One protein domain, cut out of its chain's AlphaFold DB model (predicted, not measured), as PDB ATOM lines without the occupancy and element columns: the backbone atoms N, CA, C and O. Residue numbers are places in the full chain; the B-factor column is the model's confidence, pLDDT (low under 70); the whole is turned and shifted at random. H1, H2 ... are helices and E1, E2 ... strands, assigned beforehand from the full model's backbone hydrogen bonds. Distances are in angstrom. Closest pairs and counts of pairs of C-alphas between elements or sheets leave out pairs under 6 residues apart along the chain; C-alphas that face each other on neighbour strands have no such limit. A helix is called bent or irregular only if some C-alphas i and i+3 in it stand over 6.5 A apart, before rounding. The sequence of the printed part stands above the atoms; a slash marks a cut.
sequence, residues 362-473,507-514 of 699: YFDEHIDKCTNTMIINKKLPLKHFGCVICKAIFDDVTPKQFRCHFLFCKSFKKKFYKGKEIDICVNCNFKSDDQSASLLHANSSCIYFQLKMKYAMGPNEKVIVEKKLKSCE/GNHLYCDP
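This is residues 362 to 473 and 507 to 514 of the 699 residues of the protein "ZAD domain-containing protein" of Sipha flava (yellow sugarcane aphid) (UniProt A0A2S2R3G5). A flat, open model in which H2 bridges two ends: H1 and a long unnamed stretch lie at its first end, and at its other end H3 crosses it beside the hairpin of E1 and E2. The hairpin runs toward one edge, while H4 continues from H3 toward the opposite edge and H5 folds back. The printed part has 120 residues, with five named helices and two named strands in the order H1, H2, E1, E2, H3, H4, H5; the sheet, E1 - E2, is antiparallel and the class is mostly helix. It is only just loose, close to compact, with a radius of gyration of the C-alphas of 16.4 A and spans of 49 by 42 by 21 A.

H1 spans residues 362 to 372, 15.2 A long, and begins at C-alpha 362, (1.692, -20.545, -45.398). Residues 373 to 398 hold no named element. H2, residues 399 to 411, is 18.0 A long. E1, residues 412 to 417, measures 14.8 A and E2, residues 420 to 425, 16.0 A. H3, residues 435 to 445, is 13.8 A long; it is irregular, but only just, with C-alphas 442 and 445 at 6.6 A. H4, residues 447 to 455, measures 11.8 A. H5, residues 459 to 473, is the longest helix at 21.4 A and ends at C-alpha 473, (-18.451, -49.262, -39.608).

H1 touches H2, and H2 touches it with residues 399 to 403 alone; the closest C-alphas, of Thr 371 and Pro 399, are 6.6 A apart, and the lines are about perpendicular at 84 degrees. Between them, residues 385 to 386 pair with 393 to 394, antiparallel. E1 and E2 form a hairpin, antiparallel at 146 degrees, with N 413 and O 424 at 2.9 A and N 417 and O 420 at 2.8 A, within hydrogen-bond range. Residues 423 to 424 of E2 also pair with 431 to 432, antiparallel. H3 touches H2, about perpendicular at 84 degrees; the closest C-alphas, of Phe 408 and Ala 442, are 5.1 A apart. The closest C-alphas of E2 and H3, those of Asp 423 and Ser 438, are 6.7 A apart. H3 and H4 are close but not clearly touching, at a shallow tilt of 22 degrees, the same way; their closest C-alphas, of Ser 444 and Gln 450, are 7.1 A apart. H4 and H5 are near each other, with 9 pairs of C-alphas within 10 A. In H1, H2, H3 and H4 every O i to N i+4 pair is within hydrogen-bond range; in H5 10 of 11 are.

The C-alphas of Pro 381 and Ser 471, the two farthest apart, are 50.2 A apart. Residues 474 to 506 are not printed, and C-alphas 473 and 507 are 25.0 A apart across this cut. The link from H1 to H2 is long, 26 residues. Mean pLDDT of the printed part is 79.5; it is under 70 at residue 447, residues 449 to 473 and residues 507 to 514.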
ATOM      1  N   TYR A 362       2.704 -21.106 -44.491       83.44
ATOM      2  CA  TYR A 362       1.692 -20.545 -45.398       83.44
ATOM      3  C   TYR A 362       0.259 -20.837 -44.950       83.44
ATOM      4  O   TYR A 362      -0.692 -20.405 -45.606       83.44
ATOM      5  N   PHE A 363       0.066 -21.598 -43.871       81.75
ATOM      6  CA  PHE A 363      -1.250 -22.114 -43.508       81.75
ATOM      7  C   PHE A 363      -2.229 -21.011 -43.101       81.75
ATOM      8  O   PHE A 363      -3.375 -21.021 -43.554       81.75
ATOM      9  N   ASP A 364      -1.786 -20.053 -42.287       80.00
ATOM     10  CA  ASP A 364      -2.647 -18.968 -41.806       80.00
ATOM     11  C   ASP A 364      -3.056 -18.040 -42.960       80.00
ATOM     12  O   ASP A 364      -4.243 -17.758 -43.150       80.00
ATOM     13  N   GLU A 365      -2.098 -17.667 -43.817       88.88
ATOM     14  CA  GLU A 365      -2.363 -16.887 -45.030       88.88
ATOM     15  C   GLU A 365      -3.313 -17.636 -45.977       88.88
ATOM     16  O   GLU A 365      -4.250 -17.053 -46.539       88.88
ATOM     17  N   HIS A 366      -3.107 -18.945 -46.138       90.56
ATOM     18  CA  HIS A 366      -3.980 -19.776 -46.947       90.56
ATOM     19  C   HIS A 366      -5.398 -19.839 -46.373       90.56
ATOM     20  O   HIS A 366      -6.353 -19.672 -47.131       90.56
ATOM     21  N   ILE A 367      -5.569 -20.073 -45.068       85.06
ATOM     22  CA  ILE A 367      -6.891 -20.139 -44.435       85.06
ATOM     23  C   ILE A 367      -7.658 -18.841 -44.671       85.06
ATOM     24  O   ILE A 367      -8.848 -18.883 -45.000       85.06
ATOM     25  N   ASP A 368      -6.993 -17.695 -44.566       86.31
ATOM     26  CA  ASP A 368      -7.626 -16.407 -44.809       86.31
ATOM     27  C   ASP A 368      -7.966 -16.217 -46.286       86.31
ATOM     28  O   ASP A 368      -9.102 -15.857 -46.606       86.31
ATOM     29  N   LYS A 369      -7.058 -16.558 -47.212       90.25
ATOM     30  CA  LYS A 369      -7.349 -16.571 -48.657       90.25
ATOM     31  C   LYS A 369      -8.533 -17.481 -48.987       90.25
ATOM     32  O   LYS A 369      -9.444 -17.053 -49.687       90.25
ATOM     33  N   CYS A 370      -8.556 -18.693 -48.443       90.31
ATOM     34  CA  CYS A 370      -9.596 -19.692 -48.663       90.31
ATOM     35  C   CYS A 370     -10.938 -19.299 -48.035       90.31
ATOM     36  O   CYS A 370     -11.989 -19.667 -48.546       90.31
ATOM     37  N   THR A 371     -10.924 -18.538 -46.941       89.31
ATOM     38  CA  THR A 371     -12.147 -17.949 -46.379       89.31
ATOM     39  C   THR A 371     -12.635 -16.801 -47.269       89.31
ATOM     40  O   THR A 371     -13.823 -16.683 -47.554       89.31
ATOM     41  N   ASN A 372     -11.712 -15.976 -47.771       90.50
ATOM     42  CA  ASN A 372     -12.017 -14.826 -48.621       90.50
ATOM     43  C   ASN A 372     -12.532 -15.211 -50.020       90.50
ATOM     44  O   ASN A 372     -13.187 -14.387 -50.660       90.50
ATOM     45  N   THR A 373     -12.285 -16.433 -50.508       91.12
ATOM     46  CA  THR A 373     -12.915 -16.922 -51.752       91.12
ATOM     47  C   THR A 373     -14.422 -17.117 -51.612       91.12
ATOM     48  O   THR A 373     -15.115 -17.165 -52.623       91.12
ATOM     49  N   MET A 374     -14.943 -17.174 -50.382       92.25
ATOM     50  CA  MET A 374     -16.377 -17.286 -50.103       92.25
ATOM     51  C   MET A 374     -17.067 -15.927 -49.927       92.25
ATOM     52  O   MET A 374     -18.238 -15.877 -49.562       92.25
ATOM     53  N   ILE A 375     -16.373 -14.815 -50.189       93.38
ATOM     54  CA  ILE A 375     -16.984 -13.481 -50.197       93.38
ATOM     55  C   ILE A 375     -17.781 -13.305 -51.495       93.38
ATOM     56  O   ILE A 375     -17.201 -13.314 -52.580       93.38
ATOM     57  N   ILE A 376     -19.097 -13.098 -51.386       90.56
ATOM     58  CA  ILE A 376     -19.999 -12.981 -52.549       90.56
ATOM     59  C   ILE A 376     -19.878 -11.606 -53.222       90.56
ATOM     60  O   ILE A 376     -20.035 -11.494 -54.437       90.56
ATOM     61  N   ASN A 377     -19.556 -10.548 -52.471       86.88
ATOM     62  CA  ASN A 377     -19.464  -9.202 -53.031       86.88
ATOM     63  C   ASN A 377     -18.286  -8.413 -52.452       86.88
ATOM     64  O   ASN A 377     -18.353  -7.890 -51.344       86.88
ATOM     65  N   LYS A 378     -17.205  -8.296 -53.232       87.25
ATOM     66  CA  LYS A 378     -16.010  -7.526 -52.848       87.25
ATOM     67  C   LYS A 378     -16.195  -6.005 -52.945       87.25
ATOM     68  O   LYS A 378     -15.314  -5.281 -52.502       87.25
ATOM     69  N   LYS A 379     -17.280  -5.522 -53.568       86.06
ATOM     70  CA  LYS A 379     -17.508  -4.085 -53.814       86.06
ATOM     71  C   LYS A 379     -18.272  -3.388 -52.690       86.06
ATOM     72  O   LYS A 379     -18.255  -2.163 -52.634       86.06
ATOM     73  N   LEU A 380     -18.961  -4.137 -51.830       81.06
ATOM     74  CA  LEU A 380     -19.692  -3.561 -50.704       81.06
ATOM     75  C   LEU A 380     -18.742  -3.310 -49.521       81.06
ATOM     76  O   LEU A 380     -17.813  -4.091 -49.315       81.06
ATOM     77  N   PRO A 381     -18.972  -2.242 -48.735       81.88
ATOM     78  CA  PRO A 381     -18.141  -1.922 -47.573       81.88
ATOM     79  C   PRO A 381     -18.211  -3.005 -46.486       81.88
ATOM     80  O   PRO A 381     -17.240  -3.217 -45.764       81.88
ATOM     81  N   LEU A 382     -19.331  -3.731 -46.406       83.06
ATOM     82  CA  LEU A 382     -19.492  -4.896 -45.541       83.06
ATOM     83  C   LEU A 382     -19.152  -6.174 -46.319       83.06
ATOM     84  O   LEU A 382     -19.631  -6.386 -47.436       83.06
ATOM     85  N   LYS A 383     -18.330  -7.045 -45.726       85.19
ATOM     86  CA  LYS A 383     -18.004  -8.352 -46.310       85.19
ATOM     87  C   LYS A 383     -19.191  -9.293 -46.114       85.19
ATOM     88  O   LYS A 383     -19.524  -9.630 -44.987       85.19
ATOM     89  N   HIS A 384     -19.786  -9.729 -47.219       93.06
ATOM     90  CA  HIS A 384     -20.862 -10.720 -47.225       93.06
ATOM     91  C   HIS A 384     -20.259 -12.087 -47.545       93.06
ATOM     92  O   HIS A 384     -19.598 -12.231 -48.581       93.06
ATOM     93  N   PHE A 385     -20.473 -13.083 -46.685       95.69
ATOM     94  CA  PHE A 385     -19.955 -14.439 -46.890       95.69
ATOM     95  C   PHE A 385     -21.055 -15.404 -47.332       95.69
ATOM     96  O   PHE A 385     -22.138 -15.430 -46.761       95.69
ATOM     97  N   GLY A 386     -20.762 -16.226 -48.336       95.44
ATOM     98  CA  GLY A 386     -21.670 -17.229 -48.881       95.44
ATOM     99  C   GLY A 386     -21.270 -18.643 -48.510       95.44
ATOM    100  O   GLY A 386     -20.233 -19.129 -48.962       95.44
ATOM    101  N   CYS A 387     -22.102 -19.350 -47.750       95.62
ATOM    102  CA  CYS A 387     -21.850 -20.759 -47.473       95.62
ATOM    103  C   CYS A 387     -22.282 -21.613 -48.669       95.62
ATOM    104  O   CYS A 387     -23.471 -21.799 -48.921       95.62
ATOM    105  N   VAL A 388     -21.325 -22.194 -49.399       93.50
ATOM    106  CA  VAL A 388     -21.639 -23.007 -50.589       93.50
ATOM    107  C   VAL A 388     -22.417 -24.291 -50.278       93.50
ATOM    108  O   VAL A 388     -23.016 -24.851 -51.199       93.50
ATOM    109  N   ILE A 389     -22.426 -24.741 -49.017       92.56
ATOM    110  CA  ILE A 389     -23.119 -25.959 -48.581       92.56
ATOM    111  C   ILE A 389     -24.602 -25.684 -48.312       92.56
ATOM    112  O   ILE A 389     -25.454 -26.309 -48.934       92.56
ATOM    113  N   CYS A 390     -24.924 -24.736 -47.424       94.19
ATOM    114  CA  CYS A 390     -26.315 -24.428 -47.062       94.19
ATOM    115  C   CYS A 390     -26.947 -23.312 -47.911       94.19
ATOM    116  O   CYS A 390     -28.132 -23.035 -47.758       94.19
ATOM    117  N   LYS A 391     -26.163 -22.669 -48.787       95.38
ATOM    118  CA  LYS A 391     -26.555 -21.535 -49.645       95.38
ATOM    119  C   LYS A 391     -26.981 -20.266 -48.892       95.38
ATOM    120  O   LYS A 391     -27.481 -19.338 -49.518       95.38
ATOM    121  N   ALA A 392     -26.752 -20.186 -47.581       94.00
ATOM    122  CA  ALA A 392     -27.014 -18.978 -46.806       94.00
ATOM    123  C   ALA A 392     -25.952 -17.895 -47.063       94.00
ATOM    124  O   ALA A 392     -24.764 -18.199 -47.239       94.00
ATOM    125  N   ILE A 393     -26.402 -16.639 -47.049       94.62
ATOM    126  CA  ILE A 393     -25.555 -15.448 -47.105       94.62
ATOM    127  C   ILE A 393     -25.536 -14.831 -45.709       94.62
ATOM    128  O   ILE A 393     -26.580 -14.639 -45.090       94.62
ATOM    129  N   PHE A 394     -24.334 -14.572 -45.212       93.31
ATOM    130  CA  PHE A 394     -24.103 -13.979 -43.908       93.31
ATOM    131  C   PHE A 394     -23.636 -12.547 -44.077       93.31
ATOM    132  O   PHE A 394     -22.578 -12.294 -44.667       93.31
ATOM    133  N   ASP A 395     -24.424 -11.653 -43.502       92.50
ATOM    134  CA  ASP A 395     -24.139 -10.235 -43.417       92.50
ATOM    135  C   ASP A 395     -23.484  -9.978 -42.054       92.50
ATOM    136  O   ASP A 395     -23.879 -10.566 -41.049       92.50
ATOM    137  N   ASP A 396     -22.448  -9.139 -42.029       89.12
ATOM    138  CA  ASP A 396     -21.799  -8.676 -40.792       89.12
ATOM    139  C   ASP A 396     -21.227  -9.780 -39.870       89.12
ATOM    140  O   ASP A 396     -21.188  -9.663 -38.648       89.12
ATOM    141  N   VAL A 397     -20.740 -10.882 -40.453       91.44
ATOM    142  CA  VAL A 397     -20.012 -11.918 -39.702       91.44
ATOM    143  C   VAL A 397     -18.506 -11.796 -39.891       91.44
ATOM    144  O   VAL A 397     -17.992 -11.532 -40.982       91.44
ATOM    145  N   THR A 398     -17.755 -12.069 -38.828       90.56
ATOM    146  CA  THR A 398     -16.297 -12.177 -38.926       90.56
ATOM    147  C   THR A 398     -15.895 -13.411 -39.750       90.56
ATOM    148  O   THR A 398     -16.590 -14.433 -39.715       90.56
ATOM    149  N   PRO A 399     -14.719 -13.403 -40.415       89.38
ATOM    150  CA  PRO A 399     -14.198 -14.582 -41.112       89.38
ATOM    151  C   PRO A 399     -14.158 -15.832 -40.221       89.38
ATOM    152  O   PRO A 399     -14.451 -16.934 -40.672       89.38
ATOM    153  N   LYS A 400     -13.845 -15.666 -38.928       87.06
ATOM    154  CA  LYS A 400     -13.822 -16.760 -37.950       87.06
ATOM    155  C   LYS A 400     -15.213 -17.359 -37.721       87.06
ATOM    156  O   LYS A 400     -15.341 -18.578 -37.765       87.06
ATOM    157  N   GLN A 401     -16.238 -16.533 -37.499       87.31
ATOM    158  CA  GLN A 401     -17.619 -17.006 -37.324       87.31
ATOM    159  C   GLN A 401     -18.121 -17.725 -38.578       87.31
ATOM    160  O   GLN A 401     -18.688 -18.813 -38.480       87.31
ATOM    161  N   PHE A 402     -17.838 -17.166 -39.757       92.56
ATOM    162  CA  PHE A 402     -18.193 -17.805 -41.016       92.56
ATOM    163  C   PHE A 402     -17.474 -19.149 -41.214       92.56
ATOM    164  O   PHE A 402     -18.114 -20.124 -41.603       92.56
ATOM    165  N   ARG A 403     -16.178 -19.254 -40.877       89.69
ATOM    166  CA  ARG A 403     -15.448 -20.536 -40.894       89.69
ATOM    167  C   ARG A 403     -16.124 -21.582 -40.011       89.69
ATOM    168  O   ARG A 403     -16.336 -22.698 -40.472       89.69
ATOM    169  N   CYS A 404     -16.509 -21.218 -38.787       87.44
ATOM    170  CA  CYS A 404     -17.220 -22.128 -37.888       87.44
ATOM    171  C   CYS A 404     -18.535 -22.630 -38.500       87.44
ATOM    172  O   CYS A 404     -18.825 -23.824 -38.460       87.44
ATOM    173  N   HIS A 405     -19.309 -21.729 -39.112       93.06
ATOM    174  CA  HIS A 405     -20.534 -22.090 -39.819       93.06
ATOM    175  C   HIS A 405     -20.262 -23.026 -41.006       93.06
ATOM    176  O   HIS A 405     -20.918 -24.059 -41.151       93.06
ATOM    177  N   PHE A 406     -19.282 -22.693 -41.847       92.50
ATOM    178  CA  PHE A 406     -18.926 -23.494 -43.012       92.50
ATOM    179  C   PHE A 406     -18.512 -24.914 -42.613       92.50
ATOM    180  O   PHE A 406     -18.992 -25.886 -43.198       92.50
ATOM    181  N   LEU A 407     -17.664 -25.040 -41.585       89.06
ATOM    182  CA  LEU A 407     -17.247 -26.334 -41.053       89.06
ATOM    183  C   LEU A 407     -18.432 -27.115 -40.499       89.06
ATOM    184  O   LEU A 407     -18.555 -28.297 -40.806       89.06
ATOM    185  N   PHE A 408     -19.341 -26.472 -39.765       93.25
ATOM    186  CA  PHE A 408     -20.572 -27.115 -39.308       93.25
ATOM    187  C   PHE A 408     -21.389 -27.671 -40.481       93.25
ATOM    188  O   PHE A 408     -21.663 -28.869 -40.515       93.25
ATOM    189  N   CYS A 409     -21.698 -26.852 -41.489       94.69
ATOM    190  CA  CYS A 409     -22.486 -27.296 -42.640       94.69
ATOM    191  C   CYS A 409     -21.800 -28.407 -43.439       94.69
ATOM    192  O   CYS A 409     -22.468 -29.314 -43.924       94.69
ATOM    193  N   LYS A 410     -20.471 -28.360 -43.567       91.62
ATOM    194  CA  LYS A 410     -19.688 -29.415 -44.222       91.62
ATOM    195  C   LYS A 410     -19.695 -30.723 -43.422       91.62
ATOM    196  O   LYS A 410     -19.574 -31.796 -44.008       91.62
ATOM    197  N   SER A 411     -19.819 -30.636 -42.099       91.50
ATOM    198  CA  SER A 411     -19.650 -31.768 -41.183       91.50
ATOM    199  C   SER A 411     -20.950 -32.418 -40.748       91.50
ATOM    200  O   SER A 411     -20.898 -33.547 -40.282       91.50
ATOM    201  N   PHE A 412     -22.093 -31.744 -40.861       95.25
ATOM    202  CA  PHE A 412     -23.343 -32.209 -40.269       95.25
ATOM    203  C   PHE A 412     -24.473 -32.347 -41.285       95.25
ATOM    204  O   PHE A 412     -24.668 -31.508 -42.163       95.25
ATOM    205  N   LYS A 413     -25.254 -33.417 -41.123       95.88
ATOM    206  CA  LYS A 413     -26.559 -33.609 -41.761       95.88
ATOM    207  C   LYS A 413     -27.633 -33.645 -40.682       95.88
ATOM    208  O   LYS A 413     -27.497 -34.370 -39.701       95.88
ATOM    209  N   LYS A 414     -28.722 -32.920 -40.911       95.50
ATOM    210  CA  LYS A 414     -29.910 -32.957 -40.056       95.50
ATOM    211  C   LYS A 414     -30.743 -34.202 -40.365       95.50
ATOM    212  O   LYS A 414     -30.969 -34.518 -41.534       95.50
ATOM    213  N   LYS A 415     -31.184 -34.927 -39.336       95.56
ATOM    214  CA  LYS A 415     -32.152 -36.034 -39.440       95.56
ATOM    215  C   LYS A 415     -33.201 -35.915 -38.341       95.56
ATOM    216  O   LYS A 415     -32.904 -35.437 -37.259       95.56
ATOM    217  N   PHE A 416     -34.410 -36.411 -38.585       94.81
ATOM    218  CA  PHE A 416     -35.426 -36.533 -37.539       94.81
ATOM    219  C   PHE A 416     -35.310 -37.890 -36.839       94.81
ATOM    220  O   PHE A 416     -35.347 -38.932 -37.492       94.81
ATOM    221  N   TYR A 417     -35.193 -37.886 -35.512       91.25
ATOM    222  CA  TYR A 417     -35.187 -39.083 -34.675       91.25
ATOM    223  C   TYR A 417     -36.156 -38.902 -33.506       91.25
ATOM    224  O   TYR A 417     -36.047 -37.949 -32.738       91.25
ATOM    225  N   LYS A 418     -37.141 -39.804 -33.390       93.44
ATOM    226  CA  LYS A 418     -38.206 -39.752 -32.365       93.44
ATOM    227  C   LYS A 418     -38.902 -38.379 -32.267       93.44
ATOM    228  O   LYS A 418     -39.174 -37.888 -31.177       93.44
ATOM    229  N   GLY A 419     -39.168 -37.749 -33.414       95.19
ATOM    230  CA  GLY A 419     -39.851 -36.450 -33.489       95.19
ATOM    231  C   GLY A 419     -38.982 -35.227 -33.169       95.19
ATOM    232  O   GLY A 419     -39.495 -34.114 -33.215       95.19
ATOM    233  N   LYS A 420     -37.684 -35.398 -32.889       94.88
ATOM    234  CA  LYS A 420     -36.722 -34.297 -32.734       94.88
ATOM    235  C   LYS A 420     -35.756 -34.246 -33.913       94.88
ATOM    236  O   LYS A 420     -35.344 -35.291 -34.416       94.88
ATOM    237  N   GLU A 421     -35.394 -33.044 -34.348       96.12
ATOM    238  CA  GLU A 421     -34.298 -32.852 -35.300       96.12
ATOM    239  C   GLU A 421     -32.965 -33.031 -34.564       96.12
ATOM    240  O   GLU A 421     -32.744 -32.427 -33.518       96.12
ATOM    241  N   ILE A 422     -32.107 -33.899 -35.091       96.38
ATOM    242  CA  ILE A 422     -30.769 -34.174 -34.579       96.38
ATOM    243  C   ILE A 422     -29.733 -33.887 -35.662       96.38
ATOM    244  O   ILE A 422     -29.916 -34.220 -36.839       96.38
ATOM    245  N   ASP A 423     -28.617 -33.307 -35.250       96.88
ATOM    246  CA  ASP A 423     -27.427 -33.126 -36.061       96.88
ATOM    247  C   ASP A 423     -26.594 -34.411 -36.011       96.88
ATOM    248  O   ASP A 423     -26.201 -34.880 -34.942       96.88
ATOM    249  N   ILE A 424     -26.307 -34.991 -37.176       94.06
ATOM    250  CA  ILE A 424     -25.459 -36.179 -37.316       94.06
ATOM    251  C   ILE A 424     -24.186 -35.789 -38.052       94.06
ATOM    252  O   ILE A 424     -24.244 -35.319 -39.193       94.06
ATOM    253  N   CYS A 425     -23.040 -36.000 -37.409       94.25
ATOM    254  CA  CYS A 425     -21.746 -35.785 -38.036       94.25
ATOM    255  C   CYS A 425     -21.580 -36.773 -39.200       94.25
ATOM    256  O   CYS A 425     -21.808 -37.968 -39.049       94.25
ATOM    257  N   VAL A 426     -21.195 -36.290 -40.380       91.06
ATOM    258  CA  VAL A 426     -20.973 -37.135 -41.568       91.06
ATOM    259  C   VAL A 426     -19.615 -37.824 -41.553       91.06
ATOM    260  O   VAL A 426     -19.364 -38.675 -42.396       91.06
ATOM    261  N   ASN A 427     -18.738 -37.430 -40.625       85.62
ATOM    262  CA  ASN A 427     -17.356 -37.893 -40.566       85.62
ATOM    263  C   ASN A 427     -17.046 -38.767 -39.333       85.62
ATOM    264  O   ASN A 427     -15.942 -39.292 -39.229       85.62
ATOM    265  N   CYS A 428     -17.960 -38.871 -38.361       85.88
ATOM    266  CA  CYS A 428     -17.838 -39.778 -37.213       85.88
ATOM    267  C   CYS A 428     -19.228 -40.116 -36.651       85.88
ATOM    268  O   CYS A 428     -20.227 -39.533 -37.059       85.88
ATOM    269  N   ASN A 429     -19.291 -40.988 -35.646       86.25
ATOM    270  CA  ASN A 429     -20.547 -41.447 -35.037       86.25
ATOM    271  C   ASN A 429     -21.245 -40.433 -34.103       86.25
ATOM    272  O   ASN A 429     -22.207 -40.788 -33.423       86.25
ATOM    273  N   PHE A 430     -20.792 -39.175 -34.056       89.94
ATOM    274  CA  PHE A 430     -21.359 -38.144 -33.186       89.94
ATOM    275  C   PHE A 430     -22.751 -37.702 -33.647       89.94
ATOM    276  O   PHE A 430     -22.976 -37.414 -34.827       89.94
ATOM    277  N   LYS A 431     -23.676 -37.615 -32.686       94.44
ATOM    278  CA  LYS A 431     -25.061 -37.176 -32.879       94.44
ATOM    279  C   LYS A 431     -25.471 -36.293 -31.703       94.44
ATOM    280  O   LYS A 431     -25.196 -36.657 -30.561       94.44
ATOM    281  N   SER A 432     -26.133 -35.172 -31.966       94.88
ATOM    282  CA  SER A 432     -26.590 -34.243 -30.925       94.88
ATOM    283  C   SER A 432     -27.876 -33.534 -31.347       94.88
ATOM    284  O   SER A 432     -28.031 -33.198 -32.518       94.88
ATOM    285  N   ASP A 433     -28.800 -33.311 -30.413       93.81
ATOM    286  CA  ASP A 433     -29.912 -32.362 -30.573       93.81
ATOM    287  C   ASP A 433     -29.550 -30.943 -30.085       93.81
ATOM    288  O   ASP A 433     -30.288 -29.997 -30.346       93.81
ATOM    289  N   ASP A 434     -28.398 -30.774 -29.425       93.94
ATOM    290  CA  ASP A 434     -27.822 -29.473 -29.081       93.94
ATOM    291  C   ASP A 434     -26.890 -28.973 -30.194       93.94
ATOM    292  O   ASP A 434     -25.811 -29.532 -30.436       93.94
ATOM    293  N   GLN A 435     -27.294 -27.872 -30.828       90.19
ATOM    294  CA  GLN A 435     -26.539 -27.193 -31.876       90.19
ATOM    295  C   GLN A 435     -25.180 -26.673 -31.376       90.19
ATOM    296  O   GLN A 435     -24.217 -26.640 -32.147       90.19
ATOM    297  N   SER A 436     -25.066 -26.291 -30.098       88.44
ATOM    298  CA  SER A 436     -23.810 -25.800 -29.513       88.44
ATOM    299  C   SER A 436     -22.781 -26.923 -29.418       88.44
ATOM    300  O   SER A 436     -21.633 -26.749 -29.840       88.44
ATOM    301  N   ALA A 437     -23.200 -28.101 -28.945       89.06
ATOM    302  CA  ALA A 437     -22.380 -29.306 -28.951       89.06
ATOM    303  C   ALA A 437     -21.962 -29.711 -30.375       89.06
ATOM    304  O   ALA A 437     -20.790 -30.021 -30.604       89.06
ATOM    305  N   SER A 438     -22.868 -29.636 -31.353       93.19
ATOM    306  CA  SER A 438     -22.553 -29.911 -32.762       93.19
ATOM    307  C   SER A 438     -21.566 -28.899 -33.363       93.19
ATOM    308  O   SER A 438     -20.648 -29.274 -34.095       93.19
ATOM    309  N   LEU A 439     -21.687 -27.613 -33.027       86.81
ATOM    310  CA  LEU A 439     -20.757 -26.574 -33.478       86.81
ATOM    311  C   LEU A 439     -19.363 -26.757 -32.863       86.81
ATOM    312  O   LEU A 439     -18.354 -26.660 -33.564       86.81
ATOM    313  N   LEU A 440     -19.295 -27.057 -31.562       83.50
ATOM    314  CA  LEU A 440     -18.043 -27.388 -30.879       83.50
ATOM    315  C   LEU A 440     -17.391 -28.623 -31.515       83.50
ATOM    316  O   LEU A 440     -16.182 -28.656 -31.757       83.50
ATOM    317  N   HIS A 441     -18.211 -29.617 -31.849       87.25
ATOM    318  CA  HIS A 441     -17.770 -30.815 -32.534       87.25
ATOM    319  C   HIS A 441     -17.141 -30.519 -33.896       87.25
ATOM    320  O   HIS A 441     -16.006 -30.928 -34.134       87.25
ATOM    321  N   ALA A 442     -17.831 -29.774 -34.764       84.50
ATOM    322  CA  ALA A 442     -17.341 -29.434 -36.101       84.50
ATOM    323  C   ALA A 442     -15.993 -28.694 -36.083       84.50
ATOM    324  O   ALA A 442     -15.173 -28.887 -36.976       84.50
ATOM    325  N   ASN A 443     -15.766 -27.849 -35.073       75.12
ATOM    326  CA  ASN A 443     -14.595 -26.975 -35.026       75.12
ATOM    327  C   ASN A 443     -13.351 -27.626 -34.427       75.12
ATOM    328  O   ASN A 443     -12.247 -27.364 -34.898       75.12
ATOM    329  N   SER A 444     -13.503 -28.416 -33.362       70.62
ATOM    330  CA  SER A 444     -12.341 -28.860 -32.582       70.62
ATOM    331  C   SER A 444     -12.386 -30.306 -32.122       70.62
ATOM    332  O   SER A 444     -11.329 -30.853 -31.822       70.62
ATOM    333  N   SER A 445     -13.564 -30.929 -32.041       73.81
ATOM    334  CA  SER A 445     -13.713 -32.239 -31.381       73.81
ATOM    335  C   SER A 445     -14.031 -33.384 -32.337       73.81
ATOM    336  O   SER A 445     -14.030 -34.542 -31.926       73.81
ATOM    337  N   CYS A 446     -14.309 -33.088 -33.606       79.44
ATOM    338  CA  CYS A 446     -14.540 -34.114 -34.604       79.44
ATOM    339  C   CYS A 446     -13.237 -34.847 -34.899       79.44
ATOM    340  O   CYS A 446     -12.274 -34.278 -35.419       79.44
ATOM    341  N   ILE A 447     -13.253 -36.140 -34.607       68.12
ATOM    342  CA  ILE A 447     -12.114 -37.040 -34.722       68.12
ATOM    343  C   ILE A 447     -11.517 -37.048 -36.130       68.12
ATOM    344  O   ILE A 447     -10.306 -36.996 -36.295       68.12
ATOM    345  N   TYR A 448     -12.365 -36.995 -37.156       70.50
ATOM    346  CA  TYR A 448     -11.937 -36.935 -38.544       70.50
ATOM    347  C   TYR A 448     -11.179 -35.645 -38.853       70.50
ATOM    348  O   TYR A 448     -10.138 -35.706 -39.497       70.50
ATOM    349  N   PHE A 449     -11.650 -34.490 -38.369       67.75
ATOM    350  CA  PHE A 449     -10.928 -33.228 -38.552       67.75
ATOM    351  C   PHE A 449      -9.640 -33.198 -37.746       67.75
ATOM    352  O   PHE A 449      -8.630 -32.744 -38.274       67.75
ATOM    353  N   GLN A 450      -9.643 -33.727 -36.520       65.75
ATOM    354  CA  GLN A 450      -8.426 -33.874 -35.726       65.75
ATOM    355  C   GLN A 450      -7.402 -34.752 -36.450       65.75
ATOM    356  O   GLN A 450      -6.259 -34.341 -36.586       65.75
ATOM    357  N   LEU A 451      -7.811 -35.900 -36.999       61.31
ATOM    358  CA  LEU A 451      -6.954 -36.776 -37.800       61.31
ATOM    359  C   LEU A 451      -6.460 -36.078 -39.074       61.31
ATOM    360  O   LEU A 451      -5.260 -36.058 -39.337       61.31
ATOM    361  N   LYS A 452      -7.355 -35.448 -39.842       62.72
ATOM    362  CA  LYS A 452      -7.003 -34.699 -41.060       62.72
ATOM    363  C   LYS A 452      -5.987 -33.598 -40.785       62.72
ATOM    364  O   LYS A 452      -5.052 -33.411 -41.559       62.72
ATOM    365  N   MET A 453      -6.196 -32.860 -39.697       57.53
ATOM    366  CA  MET A 453      -5.364 -31.725 -39.317       57.53
ATOM    367  C   MET A 453      -4.037 -32.154 -38.707       57.53
ATOM    368  O   MET A 453      -3.034 -31.489 -38.940       57.53
ATOM    369  N   LYS A 454      -4.036 -33.260 -37.956       56.44
ATOM    370  CA  LYS A 454      -2.857 -33.813 -37.284       56.44
ATOM    371  C   LYS A 454      -1.924 -34.543 -38.247       56.44
ATOM    372  O   LYS A 454      -0.723 -34.531 -38.019       56.44
ATOM    373  N   TYR A 455      -2.456 -35.169 -39.298       50.78
ATOM    374  CA  TYR A 455      -1.662 -36.070 -40.134       50.78
ATOM    375  C   TYR A 455      -1.345 -35.588 -41.541       50.78
ATOM    376  O   TYR A 455      -0.617 -36.312 -42.204       50.78
ATOM    377  N   ALA A 456      -1.873 -34.442 -42.006       49.34
ATOM    378  CA  ALA A 456      -1.628 -33.911 -43.361       49.34
ATOM    379  C   ALA A 456      -1.449 -35.026 -44.405       49.34
ATOM    380  O   ALA A 456      -0.428 -35.124 -45.082       49.34
ATOM    381  N   MET A 457      -2.416 -35.948 -44.417       47.19
ATOM    382  CA  MET A 457      -2.170 -37.298 -44.907       47.19
ATOM    383  C   MET A 457      -1.828 -37.283 -46.386       47.19
ATOM    384  O   MET A 457      -2.553 -36.693 -47.198       47.19
ATOM    385  N   GLY A 458      -0.754 -37.981 -46.740       42.19
ATOM    386  CA  GLY A 458      -0.482 -38.308 -48.123       42.19
ATOM    387  C   GLY A 458      -1.659 -39.075 -48.737       42.19
ATOM    388  O   GLY A 458      -2.456 -39.692 -48.020       42.19
ATOM    389  N   PRO A 459      -1.792 -39.088 -50.075       42.81
ATOM    390  CA  PRO A 459      -2.887 -39.779 -50.760       42.81
ATOM    391  C   PRO A 459      -3.054 -41.243 -50.319       42.81
ATOM    392  O   PRO A 459      -4.175 -41.734 -50.229       42.81
ATOM    393  N   ASN A 460      -1.950 -41.913 -49.983       43.59
ATOM    394  CA  ASN A 460      -1.935 -43.309 -49.549       43.59
ATOM    395  C   ASN A 460      -2.413 -43.486 -48.098       43.59
ATOM    396  O   ASN A 460      -3.119 -44.442 -47.788       43.59
ATOM    397  N   GLU A 461      -2.083 -42.554 -47.208       46.06
ATOM    398  CA  GLU A 461      -2.476 -42.602 -45.793       46.06
ATOM    399  C   GLU A 461      -3.957 -42.271 -45.616       46.06
ATOM    400  O   GLU A 461      -4.636 -42.899 -44.802       46.06
ATOM    401  N   LYS A 462      -4.490 -41.379 -46.463       50.56
ATOM    402  CA  LYS A 462      -5.931 -41.136 -46.576       50.56
ATOM    403  C   LYS A 462      -6.691 -42.435 -46.859       50.56
ATOM    404  O   LYS A 462      -7.667 -42.725 -46.174       50.56
ATOM    405  N   VAL A 463      -6.218 -43.243 -47.812       51.44
ATOM    406  CA  VAL A 463      -6.836 -44.538 -48.154       51.44
ATOM    407  C   VAL A 463      -6.765 -45.519 -46.978       51.44
ATOM    408  O   VAL A 463      -7.722 -46.251 -46.735       51.44
ATOM    409  N   ILE A 464      -5.669 -45.521 -46.213       50.75
ATOM    410  CA  ILE A 464      -5.515 -46.387 -45.032       50.75
ATOM    411  C   ILE A 464      -6.492 -45.985 -43.919       50.75
ATOM    412  O   ILE A 464      -7.133 -46.860 -43.335       50.75
ATOM    413  N   VAL A 465      -6.648 -44.687 -43.641       50.62
ATOM    414  CA  VAL A 465      -7.620 -44.200 -42.648       50.62
ATOM    415  C   VAL A 465      -9.049 -44.451 -43.101       50.62
ATOM    416  O   VAL A 465      -9.842 -44.955 -42.314       50.62
ATOM    417  N   GLU A 466      -9.377 -44.191 -44.366       54.97
ATOM    418  CA  GLU A 466     -10.698 -44.505 -44.921       54.97
ATOM    419  C   GLU A 466     -11.002 -46.008 -44.843       54.97
ATOM    420  O   GLU A 466     -12.122 -46.390 -44.517       54.97
ATOM    421  N   LYS A 467     -10.009 -46.875 -45.079       59.34
ATOM    422  CA  LYS A 467     -10.161 -48.330 -44.943       59.34
ATOM    423  C   LYS A 467     -10.375 -48.757 -43.488       59.34
ATOM    424  O   LYS A 467     -11.201 -49.629 -43.242       59.34
ATOM    425  N   LYS A 468      -9.672 -48.142 -42.529       51.31
ATOM    426  CA  LYS A 468      -9.866 -48.408 -41.093       51.31
ATOM    427  C   LYS A 468     -11.220 -47.906 -40.591       51.31
ATOM    428  O   LYS A 468     -11.900 -48.652 -39.903       51.31
ATOM    429  N   LEU A 469     -11.642 -46.704 -40.991       52.69
ATOM    430  CA  LEU A 469     -12.966 -46.166 -40.655       52.69
ATOM    431  C   LEU A 469     -14.086 -47.069 -41.186       52.69
ATOM    432  O   LEU A 469     -14.990 -47.410 -40.434       52.69
ATOM    433  N   LYS A 470     -13.972 -47.544 -42.434       59.81
ATOM    434  CA  LYS A 470     -14.918 -48.515 -43.011       59.81
ATOM    435  C   LYS A 470     -14.907 -49.870 -42.299       59.81
ATOM    436  O   LYS A 470     -15.942 -50.513 -42.212       59.81
ATOM    437  N   SER A 471     -13.755 -50.311 -41.788       52.91
ATOM    438  CA  SER A 471     -13.682 -51.524 -40.959       52.91
ATOM    439  C   SER A 471     -14.486 -51.350 -39.670       52.91
ATOM    440  O   SER A 471     -15.282 -52.215 -39.339       52.91
ATOM    441  N   CYS A 472     -14.349 -50.201 -38.999       47.62
ATOM    442  CA  CYS A 472     -15.106 -49.895 -37.783       47.62
ATOM    443  C   CYS A 472     -16.616 -49.737 -38.033       47.62
ATOM    444  O   CYS A 472     -17.409 -49.981 -37.130       47.62
ATOM    445  N   GLU A 473     -17.031 -49.304 -39.226       51.09
ATOM    446  CA  GLU A 473     -18.451 -49.262 -39.608       51.09
ATOM    447  C   GLU A 473     -19.034 -50.675 -39.754       51.09
ATOM    448  O   GLU A 473     -20.129 -50.926 -39.259       51.09
ATOM    449  N   GLY A 507     -25.628 -34.701 -19.817       44.38
ATOM    450  CA  GLY A 507     -26.581 -35.727 -20.289       44.38
ATOM    451  C   GLY A 507     -26.044 -36.621 -21.427       44.38
ATOM    452  O   GLY A 507     -24.859 -36.590 -21.737       44.38
ATOM    453  N   ASN A 508     -26.906 -37.473 -22.003       46.00
ATOM    454  CA  ASN A 508     -26.593 -38.566 -22.953       46.00
ATOM    455  C   ASN A 508     -26.022 -38.113 -24.323       46.00
ATOM    456  O   ASN A 508     -26.522 -38.507 -25.377       46.00
ATOM    457  N   HIS A 509     -24.978 -37.291 -24.345       52.31
ATOM    458  CA  HIS A 509     -24.249 -36.954 -25.557       52.31
ATOM    459  C   HIS A 509     -23.258 -38.071 -25.888       52.31
ATOM    460  O   HIS A 509     -22.312 -38.348 -25.149       52.31
ATOM    461  N   LEU A 510     -23.488 -38.731 -27.019       55.69
ATOM    462  CA  LEU A 510     -22.579 -39.727 -27.573       55.69
ATOM    463  C   LEU A 510     -21.350 -39.007 -28.144       55.69
ATOM    464  O   LEU A 510     -21.425 -38.323 -29.165       55.69
ATOM    465  N   TYR A 511     -20.211 -39.145 -27.467       59.03
ATOM    466  CA  TYR A 511     -18.899 -38.725 -27.963       59.03
ATOM    467  C   TYR A 511     -18.560 -39.464 -29.280       59.03
ATOM    468  O   TYR A 511     -19.081 -40.557 -29.511       59.03
ATOM    469  N   CYS A 512     -17.682 -38.913 -30.148       54.88
ATOM    470  CA  CYS A 512     -17.074 -39.761 -31.198       54.88
ATOM    471  C   CYS A 512     -16.467 -40.987 -30.499       54.88
ATOM    472  O   CYS A 512     -15.924 -40.834 -29.401       54.88
ATOM    473  N   ASP A 513     -16.568 -42.147 -31.152       61.31
ATOM    474  CA  ASP A 513     -16.147 -43.458 -30.656       61.31
ATOM    475  C   ASP A 513     -14.975 -43.370 -29.653       61.31
ATOM    476  O   ASP A 513     -13.863 -42.986 -30.040       61.31
ATOM    477  N   PRO A 514     -15.214 -43.676 -28.364       56.62
ATOM    478  CA  PRO A 514     -14.197 -43.604 -27.324       56.62
ATOM    479  C   PRO A 514     -12.975 -44.479 -27.611       56.62
ATOM    480  O   PRO A 514     -11.892 -44.141 -27.147       56.62
TER     481      PRO A 514